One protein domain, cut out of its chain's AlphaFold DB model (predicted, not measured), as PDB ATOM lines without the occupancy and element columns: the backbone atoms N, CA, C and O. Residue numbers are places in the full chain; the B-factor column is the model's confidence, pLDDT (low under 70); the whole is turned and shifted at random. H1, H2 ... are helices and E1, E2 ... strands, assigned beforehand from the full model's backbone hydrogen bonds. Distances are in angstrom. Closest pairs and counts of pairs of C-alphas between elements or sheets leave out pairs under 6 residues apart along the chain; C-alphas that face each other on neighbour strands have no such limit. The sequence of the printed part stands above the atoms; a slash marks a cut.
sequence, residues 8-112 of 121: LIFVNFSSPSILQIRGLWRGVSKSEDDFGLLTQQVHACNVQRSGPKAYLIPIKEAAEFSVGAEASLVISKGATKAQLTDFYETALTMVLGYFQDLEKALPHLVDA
ATOM      1  N   LEU A   8     -13.983 -54.561   5.728       91.12
ATOM      2  CA  LEU A   8     -13.764 -55.102   4.392       91.12
ATOM      3  C   LEU A   8     -13.567 -53.955   3.406       91.12
ATOM      4  O   LEU A   8     -14.325 -52.986   3.436       91.12
ATOM      5  N   ILE A   9     -12.584 -54.077   2.515       94.06
ATOM      6  CA  ILE A   9     -12.343 -53.112   1.441       94.06
ATOM      7  C   ILE A   9     -12.704 -53.735   0.095       94.06
ATOM      8  O   ILE A   9     -12.245 -54.818  -0.257       94.06
ATOM      9  N   PHE A  10     -13.483 -52.996  -0.684       93.81
ATOM     10  CA  PHE A  10     -13.895 -53.329  -2.035       93.81
ATOM     11  C   PHE A  10     -13.352 -52.283  -2.998       93.81
ATOM     12  O   PHE A  10     -13.547 -51.079  -2.823       93.81
ATOM     13  N   VAL A  11     -12.712 -52.761  -4.057       93.81
ATOM     14  CA  VAL A  11     -12.301 -51.932  -5.184       93.81
ATOM     15  C   VAL A  11     -13.320 -52.134  -6.294       93.81
ATOM     16  O   VAL A  11     -13.458 -53.235  -6.824       93.81
ATOM     17  N   ASN A  12     -14.062 -51.084  -6.627       91.38
ATOM     18  CA  ASN A  12     -15.147 -51.150  -7.591       91.38
ATOM     19  C   ASN A  12     -14.779 -50.444  -8.905       91.38
ATOM     20  O   ASN A  12     -14.483 -49.247  -8.921       91.38
ATOM     21  N   PHE A  13     -14.874 -51.206  -9.997       88.81
ATOM     22  CA  PHE A  13     -14.660 -50.781 -11.385       88.81
ATOM     23  C   PHE A  13     -15.919 -50.941 -12.254       88.81
ATOM     24  O   PHE A  13     -15.830 -50.993 -13.479       88.81
ATOM     25  N   SER A  14     -17.105 -51.060 -11.651       87.69
ATOM     26  CA  SER A  14     -18.353 -51.289 -12.394       87.69
ATOM     27  C   SER A  14     -18.723 -50.142 -13.340       87.69
ATOM     28  O   SER A  14     -19.493 -50.347 -14.276       87.69
ATOM     29  N   SER A  15     -18.176 -48.944 -13.112       90.50
ATOM     30  CA  SER A  15     -18.309 -47.793 -14.001       90.50
ATOM     31  C   SER A  15     -17.008 -47.560 -14.771       90.50
ATOM     32  O   SER A  15     -15.963 -47.380 -14.146       90.50
ATOM     33  N   PRO A  16     -17.044 -47.433 -16.112       88.12
ATOM     34  CA  PRO A  16     -15.852 -47.102 -16.897       88.12
ATOM     35  C   PRO A  16     -15.335 -45.678 -16.632       88.12
ATOM     36  O   PRO A  16     -14.254 -45.317 -17.083       88.12
ATOM     37  N   SER A  17     -16.113 -44.843 -15.938       94.94
ATOM     38  CA  SER A  17     -15.784 -43.439 -15.666       94.94
ATOM     39  C   SER A  17     -15.416 -43.159 -14.214       94.94
ATOM     40  O   SER A  17     -14.996 -42.041 -13.915       94.94
ATOM     41  N   ILE A  18     -15.588 -44.123 -13.307       95.25
ATOM     42  CA  ILE A  18     -15.382 -43.920 -11.872       95.25
ATOM     43  C   ILE A  18     -14.697 -45.147 -11.279       95.25
ATOM     44  O   ILE A  18     -15.226 -46.252 -11.354       95.25
ATOM     45  N   LEU A  19     -13.559 -44.921 -10.630       95.38
ATOM     46  CA  LEU A  19     -12.947 -45.882  -9.724       95.38
ATOM     47  C   LEU A  19     -13.418 -45.574  -8.303       95.38
ATOM     48  O   LEU A  19     -13.295 -44.433  -7.858       95.38
ATOM     49  N   GLN A  20     -13.937 -46.569  -7.586       96.06
ATOM     50  CA  GLN A  20     -14.361 -46.390  -6.195       96.06
ATOM     51  C   GLN A  20     -13.638 -47.350  -5.257       96.06
ATOM     52  O   GLN A  20     -13.527 -48.543  -5.535       96.06
ATOM     53  N   ILE A  21     -13.214 -46.829  -4.109       96.62
ATOM     54  CA  ILE A  21     -12.829 -47.621  -2.943       96.62
ATOM     55  C   ILE A  21     -13.981 -47.539  -1.960       96.62
ATOM     56  O   ILE A  21     -14.358 -46.445  -1.543       96.62
ATOM     57  N   ARG A  22     -14.544 -48.691  -1.606       96.12
ATOM     58  CA  ARG A  22     -15.602 -48.807  -0.606       96.12
ATOM     59  C   ARG A  22     -15.105 -49.629   0.565       96.12
ATOM     60  O   ARG A  22     -14.498 -50.673   0.373       96.12
ATOM     61  N   GLY A  23     -15.388 -49.168   1.766       95.38
ATOM     62  CA  GLY A  23     -15.220 -49.906   2.998       95.38
ATOM     63  C   GLY A  23     -16.571 -50.314   3.564       95.38
ATOM     64  O   GLY A  23     -17.529 -49.541   3.493       95.38
ATOM     65  N   LEU A  24     -16.619 -51.488   4.179       95.31
ATOM     66  CA  LEU A  24     -17.663 -51.894   5.110       95.31
ATOM     67  C   LEU A  24     -17.014 -52.110   6.475       95.31
ATOM     68  O   LEU A  24     -16.164 -52.989   6.620       95.31
ATOM     69  N   TRP A  25     -17.397 -51.300   7.456       95.25
ATOM     70  CA  TRP A  25     -16.960 -51.472   8.835       95.25
ATOM     71  C   TRP A  25     -17.528 -52.780   9.402       95.25
ATOM     72  O   TRP A  25     -18.595 -53.223   8.991       95.25
ATOM     73  N   ARG A  26     -16.824 -53.430  10.333       91.19
ATOM     74  CA  ARG A  26     -17.280 -54.725  10.880       91.19
ATOM     75  C   ARG A  26     -18.300 -54.591  12.002       91.19
ATOM     76  O   ARG A  26     -19.008 -55.556  12.286       91.19
ATOM     77  N   GLY A  27     -18.349 -53.428  12.650       92.19
ATOM     78  CA  GLY A  27     -19.279 -53.186  13.741       92.19
ATOM     79  C   GLY A  27     -20.726 -53.141  13.257       92.19
ATOM     80  O   GLY A  27     -21.012 -52.690  12.141       92.19
ATOM     81  N   VAL A  28     -21.633 -53.627  14.100       92.38
ATOM     82  CA  VAL A  28     -23.070 -53.713  13.811       92.38
ATOM     83  C   VAL A  28     -23.858 -53.195  15.011       92.38
ATOM     84  O   VAL A  28     -23.529 -53.523  16.151       92.38
ATOM     85  N   SER A  29     -24.885 -52.381  14.766       93.56
ATOM     86  CA  SER A  29     -25.807 -51.928  15.808       93.56
ATOM     87  C   SER A  29     -26.621 -53.091  16.364       93.56
ATOM     88  O   SER A  29     -27.162 -53.878  15.591       93.56
ATOM     89  N   LYS A  30     -26.770 -53.158  17.690       88.81
ATOM     90  CA  LYS A  30     -27.569 -54.190  18.373       88.81
ATOM     91  C   LYS A  30     -28.824 -53.615  19.040       88.81
ATOM     92  O   LYS A  30     -29.622 -54.357  19.606       88.81
ATOM     93  N   SER A  31     -28.991 -52.294  18.992       91.56
ATOM     94  CA  SER A  31     -30.085 -51.547  19.616       91.56
ATOM     95  C   SER A  31     -30.380 -50.238  18.868       91.56
ATOM     96  O   SER A  31     -29.592 -49.796  18.026       91.56
ATOM     97  N   GLU A  32     -31.504 -49.591  19.194       91.81
ATOM     98  CA  GLU A  32     -31.831 -48.250  18.681       91.81
ATOM     99  C   GLU A  32     -30.820 -47.184  19.138       91.81
ATOM    100  O   GLU A  32     -30.480 -46.287  18.364       91.81
ATOM    101  N   ASP A  33     -30.278 -47.312  20.352       94.94
ATOM    102  CA  ASP A  33     -29.240 -46.409  20.860       94.94
ATOM    103  C   ASP A  33     -27.955 -46.526  20.029       94.94
ATOM    104  O   ASP A  33     -27.380 -45.514  19.617       94.94
ATOM    105  N   ASP A  34     -27.543 -47.753  19.693       94.88
ATOM    106  CA  ASP A  34     -26.394 -47.985  18.815       94.88
ATOM    107  C   ASP A  34     -26.621 -47.379  17.430       94.88
ATOM    108  O   ASP A  34     -25.724 -46.749  16.871       94.88
ATOM    109  N   PHE A  35     -27.830 -47.512  16.880       94.75
ATOM    110  CA  PHE A  35     -28.190 -46.875  15.615       94.75
ATOM    111  C   PHE A  35     -28.065 -45.343  15.685       94.75
ATOM    112  O   PHE A  35     -27.525 -44.713  14.766       94.75
ATOM    113  N   GLY A  36     -28.514 -44.738  16.787       96.62
ATOM    114  CA  GLY A  36     -28.341 -43.311  17.057       96.62
ATOM    115  C   GLY A  36     -26.866 -42.903  17.078       96.62
ATOM    116  O   GLY A  36     -26.486 -41.919  16.437       96.62
ATOM    117  N   LEU A  37     -26.017 -43.694  17.736       97.44
ATOM    118  CA  LEU A  37     -24.570 -43.472  17.785       97.44
ATOM    119  C   LEU A  37     -23.914 -43.599  16.403       97.44
ATOM    120  O   LEU A  37     -23.141 -42.722  16.013       97.44
ATOM    121  N   LEU A  38     -24.257 -44.626  15.617       97.06
ATOM    122  CA  LEU A  38     -23.750 -44.772  14.247       97.06
ATOM    123  C   LEU A  38     -24.163 -43.595  13.364       97.06
ATOM    124  O   LEU A  38     -23.349 -43.075  12.600       97.06
ATOM    125  N   THR A  39     -25.408 -43.136  13.496       97.56
ATOM    126  CA  THR A  39     -25.910 -41.970  12.762       97.56
ATOM    127  C   THR A  39     -25.094 -40.720  13.087       97.56
ATOM    128  O   THR A  39     -24.704 -39.981  12.179       97.56
ATOM    129  N   GLN A  40     -24.774 -40.502  14.366       98.12
ATOM    130  CA  GLN A  40     -23.929 -39.385  14.795       98.12
ATOM    131  C   GLN A  40     -22.512 -39.486  14.223       98.12
ATOM    132  O   GLN A  40     -22.001 -38.490  13.711       98.12
ATOM    133  N   GLN A  41     -21.894 -40.672  14.239       98.00
ATOM    134  CA  GLN A  41     -20.552 -40.864  13.678       98.00
ATOM    135  C   GLN A  41     -20.517 -40.638  12.161       98.00
ATOM    136  O   GLN A  41     -19.649 -39.922  11.656       98.00
ATOM    137  N   VAL A  42     -21.506 -41.164  11.430       98.38
ATOM    138  CA  VAL A  42     -21.657 -40.941   9.984       98.38
ATOM    139  C   VAL A  42     -21.837 -39.456   9.672       98.38
ATOM    140  O   VAL A  42     -21.225 -38.935   8.733       98.38
ATOM    141  N   HIS A  43     -22.665 -38.758  10.451       98.19
ATOM    142  CA  HIS A  43     -22.859 -37.322  10.298       98.19
ATOM    143  C   HIS A  43     -21.562 -36.548  10.563       98.19
ATOM    144  O   HIS A  43     -21.150 -35.746   9.722       98.19
ATOM    145  N   ALA A  44     -20.882 -36.832  11.676       97.75
ATOM    146  CA  ALA A  44     -19.629 -36.185  12.046       97.75
ATOM    147  C   ALA A  44     -18.552 -36.375  10.969       97.75
ATOM    148  O   ALA A  44     -17.939 -35.396  10.548       97.75
ATOM    149  N   CYS A  45     -18.386 -37.596  10.448       97.88
ATOM    150  CA  CYS A  45     -17.463 -37.880   9.348       97.88
ATOM    151  C   CYS A  45     -17.732 -36.984   8.136       97.88
ATOM    152  O   CYS A  45     -16.824 -36.333   7.627       97.88
ATOM    153  N   ASN A  46     -18.993 -36.917   7.709       97.94
ATOM    154  CA  ASN A  46     -19.393 -36.191   6.508       97.94
ATOM    155  C   ASN A  46     -19.314 -34.662   6.640       97.94
ATOM    156  O   ASN A  46     -19.269 -33.980   5.619       97.94
ATOM    157  N   VAL A  47     -19.348 -34.122   7.860       97.38
ATOM    158  CA  VAL A  47     -19.231 -32.676   8.110       97.38
ATOM    159  C   VAL A  47     -17.778 -32.260   8.341       97.38
ATOM    160  O   VAL A  47     -17.379 -31.174   7.933       97.38
ATOM    161  N   GLN A  48     -16.989 -33.100   9.010       95.06
ATOM    162  CA  GLN A  48     -15.664 -32.721   9.504       95.06
ATOM    163  C   GLN A  48     -14.520 -33.167   8.593       95.06
ATOM    164  O   GLN A  48     -13.432 -32.597   8.666       95.06
ATOM    165  N   ARG A  49     -14.734 -34.181   7.748       92.62
ATOM    166  CA  ARG A  49     -13.700 -34.709   6.854       92.62
ATOM    167  C   ARG A  49     -13.986 -34.329   5.409       92.62
ATOM    168  O   ARG A  49     -15.125 -34.365   4.956       92.62
ATOM    169  N   SER A  50     -12.925 -34.048   4.657       90.56
ATOM    170  CA  SER A  50     -12.997 -33.946   3.193       90.56
ATOM    171  C   SER A  50     -13.320 -35.291   2.526       90.56
ATOM    172  O   SER A  50     -13.825 -35.320   1.407       90.56
ATOM    173  N   GLY A  51     -13.052 -36.398   3.223       91.38
ATOM    174  CA  GLY A  51     -13.427 -37.762   2.869       91.38
ATOM    175  C   GLY A  51     -13.083 -38.738   4.006       91.38
ATOM    176  O   GLY A  51     -12.322 -38.379   4.909       91.38
ATOM    177  N   PRO A  52     -13.627 -39.968   3.993       96.62
ATOM    178  CA  PRO A  52     -14.504 -40.540   2.968       96.62
ATOM    179  C   PRO A  52     -15.961 -40.072   3.121       96.62
ATOM    180  O   PRO A  52     -16.337 -39.492   4.141       96.62
ATOM    181  N   LYS A  53     -16.809 -40.365   2.128       98.12
ATOM    182  CA  LYS A  53     -18.264 -40.258   2.286       98.12
ATOM    183  C   LYS A  53     -18.754 -41.454   3.096       98.12
ATOM    184  O   LYS A  53     -18.615 -42.584   2.641       98.12
ATOM    185  N   ALA A  54     -19.346 -41.216   4.261       98.38
ATOM    186  CA  ALA A  54     -19.878 -42.265   5.129       98.38
ATOM    187  C   ALA A  54     -21.405 -42.393   5.018       98.38
ATOM    188  O   ALA A  54     -22.099 -41.397   4.773       98.38
ATOM    189  N   TYR A  55     -21.929 -43.601   5.219       98.12
ATOM    190  CA  TYR A  55     -23.362 -43.913   5.196       98.12
ATOM    191  C   TYR A  55     -23.676 -45.186   5.997       98.12
ATOM    192  O   TYR A  55     -22.795 -46.000   6.253       98.12
ATOM    193  N   LEU A  56     -24.936 -45.363   6.398       97.00
ATOM    194  CA  LEU A  56     -25.395 -46.581   7.071       97.00
ATOM    195  C   LEU A  56     -25.749 -47.662   6.044       97.00
ATOM    196  O   LEU A  56     -26.328 -47.365   4.999       97.00
ATOM    197  N   ILE A  57     -25.416 -48.915   6.353       94.50
ATOM    198  CA  ILE A  57     -25.708 -50.093   5.530       94.50
ATOM    199  C   ILE A  57     -26.566 -51.066   6.348       94.50
ATOM    200  O   ILE A  57     -26.112 -51.503   7.403       94.50
ATOM    201  N   PRO A  58     -27.764 -51.453   5.882       92.00
ATOM    202  CA  PRO A  58     -28.541 -52.519   6.516       92.00
ATOM    203  C   PRO A  58     -27.897 -53.894   6.249       92.00
ATOM    204  O   PRO A  58     -27.555 -54.188   5.102       92.00
ATOM    205  N   ILE A  59     -27.732 -54.735   7.279       84.94
ATOM    206  CA  ILE A  59     -26.980 -56.007   7.170       84.94
ATOM    207  C   ILE A  59     -27.878 -57.217   6.859       84.94
ATOM    208  O   ILE A  59     -27.562 -57.951   5.924       84.94
ATOM    209  N   LYS A  60     -28.988 -57.409   7.586       69.75
ATOM    210  CA  LYS A  60     -30.177 -58.266   7.329       69.75
ATOM    211  C   LYS A  60     -30.819 -58.593   8.684       69.75
ATOM    212  O   LYS A  60     -30.126 -58.598   9.685       69.75
ATOM    213  N   GLU A  61     -32.123 -58.879   8.664       57.94
ATOM    214  CA  GLU A  61     -33.042 -58.838   9.817       57.94
ATOM    215  C   GLU A  61     -33.255 -57.401  10.320       57.94
ATOM    216  O   GLU A  61     -32.338 -56.588  10.420       57.94
ATOM    217  N   ALA A  62     -34.523 -57.011  10.446       61.00
ATOM    218  CA  ALA A  62     -34.896 -55.621  10.663       61.00
ATOM    219  C   ALA A  62     -34.257 -55.096  11.962       61.00
ATOM    220  O   ALA A  62     -34.466 -55.697  13.010       61.00
ATOM    221  N   ALA A  63     -33.542 -53.966  11.856       74.94
ATOM    222  CA  ALA A  63     -32.882 -53.182  12.917       74.94
ATOM    223  C   ALA A  63     -31.348 -53.303  13.068       74.94
ATOM    224  O   ALA A  63     -30.780 -52.552  13.860       74.94
ATOM    225  N   GLU A  64     -30.648 -54.117  12.270       90.19
ATOM    226  CA  GLU A  64     -29.173 -54.128  12.272       90.19
ATOM    227  C   GLU A  64     -28.556 -53.274  11.153       90.19
ATOM    228  O   GLU A  64     -28.805 -53.476   9.957       90.19
ATOM    229  N   PHE A  65     -27.687 -52.344  11.548       94.31
ATOM    230  CA  PHE A  65     -26.971 -51.440  10.660       94.31
ATOM    231  C   PHE A  65     -25.471 -51.487  10.914       94.31
ATOM    232  O   PHE A  65     -25.003 -51.568  12.046       94.31
ATOM    233  N   SER A  66     -24.713 -51.358   9.836       94.75
ATOM    234  CA  SER A  66     -23.278 -51.114   9.849       94.75
ATOM    235  C   SER A  66     -22.956 -49.805   9.128       94.75
ATOM    236  O   SER A  66     -23.854 -49.078   8.693       94.75
ATOM    237  N   VAL A  67     -21.671 -49.487   8.993       97.12
ATOM    238  CA  VAL A  67     -21.189 -48.260   8.360       97.12
ATOM    239  C   VAL A  67     -20.425 -48.589   7.085       97.12
ATOM    240  O   VAL A  67     -19.416 -49.290   7.092       97.12
ATOM    241  N   GLY A  68     -20.904 -48.027   5.981       97.25
ATOM    242  CA  GLY A  68     -20.169 -47.917   4.735       97.25
ATOM    243  C   GLY A  68     -19.380 -46.619   4.677       97.25
ATOM    244  O   GLY A  68     -19.824 -45.583   5.178       97.25
ATOM    245  N   ALA A  69     -18.226 -46.661   4.027       97.81
ATOM    246  CA  ALA A  69     -17.465 -45.469   3.688       97.81
ATOM    247  C   ALA A  69     -16.909 -45.592   2.273       97.81
ATOM    248  O   ALA A  69     -16.425 -46.654   1.900       97.81
ATOM    249  N   GLU A  70     -16.952 -44.532   1.473       97.19
ATOM    250  CA  GLU A  70     -16.420 -44.575   0.115       97.19
ATOM    251  C   GLU A  70     -15.628 -43.332  -0.281       97.19
ATOM    252  O   GLU A  70     -15.899 -42.210   0.151       97.19
ATOM    253  N   ALA A  71     -14.651 -43.552  -1.153       97.12
ATOM    254  CA  ALA A  71     -13.921 -42.521  -1.869       97.12
ATOM    255  C   ALA A  71     -13.928 -42.868  -3.359       97.12
ATOM    256  O   ALA A  71     -13.814 -44.035  -3.739       97.12
ATOM    257  N   SER A  72     -14.092 -41.857  -4.210       95.94
ATOM    258  CA  SER A  72     -14.244 -42.039  -5.655       95.94
ATOM    259  C   SER A  72     -13.288 -41.139  -6.426       95.94
ATOM    260  O   SER A  72     -13.107 -39.974  -6.072       95.94
ATOM    261  N   LEU A  73     -12.732 -41.669  -7.513       96.06
ATOM    262  CA  LEU A  73     -11.942 -40.939  -8.495       96.06
ATOM    263  C   LEU A  73     -12.652 -40.981  -9.846       96.06
ATOM    264  O   LEU A  73     -12.985 -42.053 -10.354       96.06
ATOM    265  N   VAL A  74     -12.847 -39.812 -10.454       95.50
ATOM    266  CA  VAL A  74     -13.345 -39.714 -11.829       95.50
ATOM    267  C   VAL A  74     -12.197 -40.021 -12.789       95.50
ATOM    268  O   VAL A  74     -11.202 -39.305 -12.822       95.50
ATOM    269  N   ILE A  75     -12.361 -41.074 -13.586       95.12
ATOM    270  CA  ILE A  75     -11.363 -41.587 -14.539       95.12
ATOM    271  C   ILE A  75     -11.868 -41.561 -15.988       95.12
ATOM    272  O   ILE A  75     -11.281 -42.186 -16.866       95.12
ATOM    273  N   SER A  76     -12.943 -40.820 -16.268       94.88
ATOM    274  CA  SER A  76     -13.587 -40.763 -17.592       94.88
ATOM    275  C   SER A  76     -12.667 -40.303 -18.732       94.88
ATOM    276  O   SER A  76     -12.970 -40.545 -19.897       94.88
ATOM    277  N   LYS A  77     -11.553 -39.629 -18.418       94.25
ATOM    278  CA  LYS A  77     -10.519 -39.195 -19.375       94.25
ATOM    279  C   LYS A  77      -9.191 -39.945 -19.202       94.25
ATOM    280  O   LYS A  77      -8.158 -39.484 -19.677       94.25
ATOM    281  N   GLY A  78      -9.223 -41.087 -18.520       92.62
ATOM    282  CA  GLY A  78      -8.040 -41.803 -18.060       92.62
ATOM    283  C   GLY A  78      -7.438 -41.194 -16.792       92.62
ATOM    284  O   GLY A  78      -7.778 -40.085 -16.380       92.62
ATOM    285  N   ALA A  79      -6.535 -41.947 -16.174       94.44
ATOM    286  CA  ALA A  79      -5.715 -41.524 -15.047       94.44
ATOM    287  C   ALA A  79      -4.304 -42.083 -15.239       94.44
ATOM    288  O   ALA A  79      -4.127 -43.190 -15.755       94.44
ATOM    289  N   THR A  80      -3.290 -41.319 -14.845       96.94
ATOM    290  CA  THR A  80      -1.912 -41.814 -14.863       96.94
ATOM    291  C   THR A  80      -1.696 -42.822 -13.738       96.94
ATOM    292  O   THR A  80      -2.422 -42.831 -12.742       96.94
ATOM    293  N   LYS A  81      -0.653 -43.651 -13.856       96.56
ATOM    294  CA  LYS A  81      -0.274 -44.587 -12.787       96.56
ATOM    295  C   LYS A  81      -0.072 -43.874 -11.445       96.56
ATOM    296  O   LYS A  81      -0.557 -44.370 -10.440       96.56
ATOM    297  N   ALA A  82       0.593 -42.717 -11.446       97.62
ATOM    298  CA  ALA A  82       0.825 -41.934 -10.233       97.62
ATOM    299  C   ALA A  82      -0.495 -41.470  -9.600       97.62
ATOM    300  O   ALA A  82      -0.720 -41.713  -8.425       97.62
ATOM    301  N   GLN A  83      -1.422 -40.925 -10.398       96.44
ATOM    302  CA  GLN A  83      -2.744 -40.511  -9.906       96.44
ATOM    303  C   GLN A  83      -3.551 -41.674  -9.322       96.44
ATOM    304  O   GLN A  83      -4.262 -41.492  -8.337       96.44
ATOM    305  N   LEU A  84      -3.457 -42.861  -9.928       95.94
ATOM    306  CA  LEU A  84      -4.097 -44.060  -9.396       95.94
ATOM    307  C   LEU A  84      -3.461 -44.473  -8.066       95.94
ATOM    308  O   LEU A  84      -4.194 -44.699  -7.110       95.94
ATOM    309  N   THR A  85      -2.130 -44.539  -7.986       96.56
ATOM    310  CA  THR A  85      -1.409 -44.868  -6.747       96.56
ATOM    311  C   THR A  85      -1.761 -43.899  -5.621       96.56
ATOM    312  O   THR A  85      -2.220 -44.347  -4.572       96.56
ATOM    313  N   ASP A  86      -1.660 -42.592  -5.871       97.31
ATOM    314  CA  ASP A  86      -1.972 -41.553  -4.887       97.31
ATOM    315  C   ASP A  86      -3.425 -41.660  -4.410       97.31
ATOM    316  O   ASP A  86      -3.713 -41.544  -3.216       97.31
ATOM    317  N   PHE A  87      -4.358 -41.921  -5.334       96.38
ATOM    318  CA  PHE A  87      -5.760 -42.117  -4.991       96.38
ATOM    319  C   PHE A  87      -5.973 -43.360  -4.127       96.38
ATOM    320  O   PHE A  87      -6.679 -43.264  -3.127       96.38
ATOM    321  N   TYR A  88      -5.380 -44.505  -4.477       94.94
ATOM    322  CA  TYR A  88      -5.514 -45.734  -3.690       94.94
ATOM    323  C   TYR A  88      -5.020 -45.539  -2.260       94.94
ATOM    324  O   TYR A  88      -5.744 -45.863  -1.320       94.94
ATOM    325  N   GLU A  89      -3.818 -44.991  -2.092       95.38
ATOM    326  CA  GLU A  89      -3.229 -44.760  -0.772       95.38
ATOM    327  C   GLU A  89      -4.080 -43.777   0.037       95.38
ATOM    328  O   GLU A  89      -4.489 -44.088   1.155       95.38
ATOM    329  N   THR A  90      -4.455 -42.646  -0.567       96.25
ATOM    330  CA  THR A  90      -5.293 -41.633   0.085       96.25
ATOM    331  C   THR A  90      -6.657 -42.196   0.487       96.25
ATOM    332  O   THR A  90      -7.096 -42.015   1.622       96.25
ATOM    333  N   ALA A  91      -7.331 -42.902  -0.422       96.12
ATOM    334  CA  ALA A  91      -8.651 -43.473  -0.185       96.12
ATOM    335  C   ALA A  91      -8.620 -44.541   0.914       96.12
ATOM    336  O   ALA A  91      -9.482 -44.536   1.794       96.12
ATOM    337  N   LEU A  92      -7.617 -45.425   0.902       94.81
ATOM    338  CA  LEU A  92      -7.431 -46.428   1.948       94.81
ATOM    339  C   LEU A  92      -7.158 -45.772   3.300       94.81
ATOM    340  O   LEU A  92      -7.792 -46.145   4.283       94.81
ATOM    341  N   THR A  93      -6.284 -44.762   3.363       94.19
ATOM    342  CA  THR A  93      -6.024 -44.015   4.603       94.19
ATOM    343  C   THR A  93      -7.284 -43.330   5.125       94.19
ATOM    344  O   THR A  93      -7.559 -43.396   6.321       94.19
ATOM    345  N   MET A  94      -8.080 -42.713   4.251       95.38
ATOM    346  CA  MET A  94      -9.345 -42.077   4.629       95.38
ATOM    347  C   MET A  94     -10.344 -43.087   5.203       95.38
ATOM    348  O   MET A  94     -10.891 -42.865   6.285       95.38
ATOM    349  N   VAL A  95     -10.575 -44.198   4.498       96.00
ATOM    350  CA  VAL A  95     -11.547 -45.228   4.896       96.00
ATOM    351  C   VAL A  95     -11.100 -45.951   6.164       96.00
ATOM    352  O   VAL A  95     -11.846 -45.985   7.140       96.00
ATOM    353  N   LEU A  96      -9.872 -46.475   6.193       93.94
ATOM    354  CA  LEU A  96      -9.352 -47.204   7.351       93.94
ATOM    355  C   LEU A  96      -9.172 -46.283   8.558       93.94
ATOM    356  O   LEU A  96      -9.498 -46.678   9.672       93.94
ATOM    357  N   GLY A  97      -8.714 -45.046   8.352       94.25
ATOM    358  CA  GLY A  97      -8.603 -44.058   9.424       94.25
ATOM    359  C   GLY A  97      -9.963 -43.719  10.033       94.25
ATOM    360  O   GLY A  97     -10.084 -43.618  11.250       94.25
ATOM    361  N   TYR A  98     -11.015 -43.600   9.218       96.19
ATOM    362  CA  TYR A  98     -12.371 -43.434   9.738       96.19
ATOM    363  C   TYR A  98     -12.847 -44.659  10.525       96.19
ATOM    364  O   TYR A  98     -13.385 -44.507  11.619       96.19
ATOM    365  N   PHE A  99     -12.591 -45.868  10.031       95.75
ATOM    366  CA  PHE A  99     -12.961 -47.092  10.742       95.75
ATOM    367  C   PHE A  99     -12.218 -47.259  12.071       95.75
ATOM    368  O   PHE A  99     -12.836 -47.642  13.056       95.75
ATOM    369  N   GLN A 100     -10.939 -46.889  12.149       93.19
ATOM    370  CA  GLN A 100     -10.207 -46.874  13.421       93.19
ATOM    371  C   GLN A 100     -10.840 -45.922  14.437       93.19
ATOM    372  O   GLN A 100     -10.839 -46.202  15.634       93.19
ATOM    373  N   ASP A 101     -11.369 -44.789  13.983       93.94
ATOM    374  CA  ASP A 101     -12.031 -43.841  14.874       93.94
ATOM    375  C   ASP A 101     -13.418 -44.335  15.304       93.94
ATOM    376  O   ASP A 101     -13.784 -44.142  16.462       93.94
ATOM    377  N   LEU A 102     -14.140 -45.059  14.437       95.12
ATOM    378  CA  LEU A 102     -15.358 -45.783  14.822       95.12
ATOM    379  C   LEU A 102     -15.079 -46.838  15.893       95.12
ATOM    380  O   LEU A 102     -15.790 -46.880  16.889       95.12
ATOM    381  N   GLU A 103     -14.037 -47.656  15.730       92.75
ATOM    382  CA  GLU A 103     -13.672 -48.685  16.714       92.75
ATOM    383  C   GLU A 103     -13.300 -48.090  18.072       92.75
ATOM    384  O   GLU A 103     -13.662 -48.639  19.109       92.75
ATOM    385  N   LYS A 104     -12.612 -46.943  18.088       92.75
ATOM    386  CA  LYS A 104     -12.311 -46.226  19.336       92.75
ATOM    387  C   LYS A 104     -13.564 -45.646  19.984       92.75
ATOM    388  O   LYS A 104     -13.662 -45.645  21.207       92.75
ATOM    389  N   ALA A 105     -14.481 -45.103  19.183       94.81
ATOM    390  CA  ALA A 105     -15.689 -44.458  19.682       94.81
ATOM    391  C   ALA A 105     -16.751 -45.468  20.140       94.81
ATOM    392  O   ALA A 105     -17.472 -45.202  21.098       94.81
ATOM    393  N   LEU A 106     -16.851 -46.609  19.455       94.81
ATOM    394  CA  LEU A 106     -17.905 -47.610  19.613       94.81
ATOM    395  C   LEU A 106     -17.322 -49.036  19.684       94.81
ATOM    396  O   LEU A 106     -17.702 -49.901  18.887       94.81
ATOM    397  N   PRO A 107     -16.400 -49.313  20.626       92.00
ATOM    398  CA  PRO A 107     -15.710 -50.601  20.696       92.00
ATOM    399  C   PRO A 107     -16.663 -51.770  20.977       92.00
ATOM    400  O   PRO A 107     -16.385 -52.897  20.582       92.00
ATOM    401  N   HIS A 108     -17.805 -51.517  21.626       91.25
ATOM    402  CA  HIS A 108     -18.801 -52.535  21.973       91.25
ATOM    403  C   HIS A 108     -19.588 -53.077  20.769       91.25
ATOM    404  O   HIS A 108     -20.273 -54.093  20.899       91.25
ATOM    405  N   LEU A 109     -19.497 -52.422  19.607       91.69
ATOM    406  CA  LEU A 109     -20.190 -52.843  18.385       91.69
ATOM    407  C   LEU A 109     -19.389 -53.828  17.537       91.69
ATOM    408  O   LEU A 109     -19.953 -54.432  16.624       91.69
ATOM    409  N   VAL A 110     -18.096 -53.993  17.815       89.44
ATOM    410  CA  VAL A 110     -17.232 -54.938  17.103       89.44
ATOM    411  C   VAL A 110     -17.214 -56.259  17.860       89.44
ATOM    412  O   VAL A 110     -16.844 -56.315  19.031       89.44
ATOM    413  N   ASP A 111     -17.627 -57.332  17.192       76.81
ATOM    414  CA  ASP A 111     -17.598 -58.675  17.765       76.81
ATOM    415  C   ASP A 111     -16.283 -59.382  17.419       76.81
ATOM    416  O   ASP A 111     -16.049 -59.743  16.264       76.81
ATOM    417  N   ALA A 112     -15.431 -59.589  18.423       63.88
ATOM    418  CA  ALA A 112     -14.156 -60.284  18.263       63.88
ATOM    419  C   ALA A 112     -14.317 -61.788  17.965       63.88
ATOM    420  O   ALA A 112     -13.388 -62.402  17.447       63.88
TER     421      ALA A 112
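Overview. This is residues 8 to 112 of the 121 residues of an uncharacterized protein of Actinomyces sp. S4-C9 (UniProt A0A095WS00). Picture a strongly twisted wall of four strands with two helices over one face and the other face bare. The long helix H2 runs along the inner strands E2 and E4, while the shorter H1 covers the edge strand E3. The 105 printed residues hold two named helices and four named strands, in the order E1, E2, H1, E3, E4, H2, and the class is mixed, helices and strands. The sheet's order is E1, E2, E4, E3, all antiparallel. The whole is compact, with a radius of gyration of the C-alphas of 14.8 A, yet elongated in outline, spanning 45 by 27 by 26 A.

Along the chain. Find C-alpha 8 at (-13.764, -55.102, 4.392); from there strand E1 runs 20.3 A through residues 8 to 15. Strand E2, residues 18 to 24, comes back over 18.9 A. Look next at C-alpha 32, at (-31.831, -48.250, 18.681), where helix H1, residues 32 to 48, sets out on its 24.2 A. Strand E3, residues 53 to 58, is 16.5 A long, and strand E4, residues 65 to 74, is 28.8 A. Helix H2, residues 81 to 105, runs 35.9 A and ends at C-alpha 105, (-15.689, -44.458, 19.682).

Arrangement. Begin with the sheet. E1 and E2 form a hairpin, with N 10 and O 22 2.7 A apart. Between E2 and E4 look at N 23 and O 69, 2.7 A apart. E3 and E4 form a second hairpin, with N 57 and O 66 2.8 A apart. The edge strands E1 and E3 are apart. H2 is on the sheet at a height of 9.0 A, over E2 and E4, and runs along the strands, at 21 degrees to E2 on the local plane; the C-alphas of Ala 71 and Ala 91 are the closest of E4 and H2, at 5.6 A. H1 is on the same face of the sheet as H2, at a height of 7.8 A over the sheet; it lies over E3 and runs along the strands, at 2 degrees to E3 on the local plane; the closest C-alphas of H1 and E3 are those of Val 42 and Ala 54, 5.3 A apart. H1 and H2 are close but not clearly touching, their closest C-alphas, of Gln 41 and Leu 102, being 7.2 A apart; they run opposite ways at a steep tilt of 39 degrees. E2, H1 and E3 make a split strand-helix-strand unit, two strands running the same way with E4 between them, and its crossover is right-handed. The helices and the sheet make two layers. In H1 and H2 every O i to N i+4 pair is within hydrogen-bond range.

Size, cuts and confidence. The two C-alphas farthest apart are those of Ser 31 and Thr 80, at 45.6 A. The printed part has no cut, and no link is long. The mean pLDDT of the printed part is 93.1; look for values under 70 at residues 60 to 62 and residue 112.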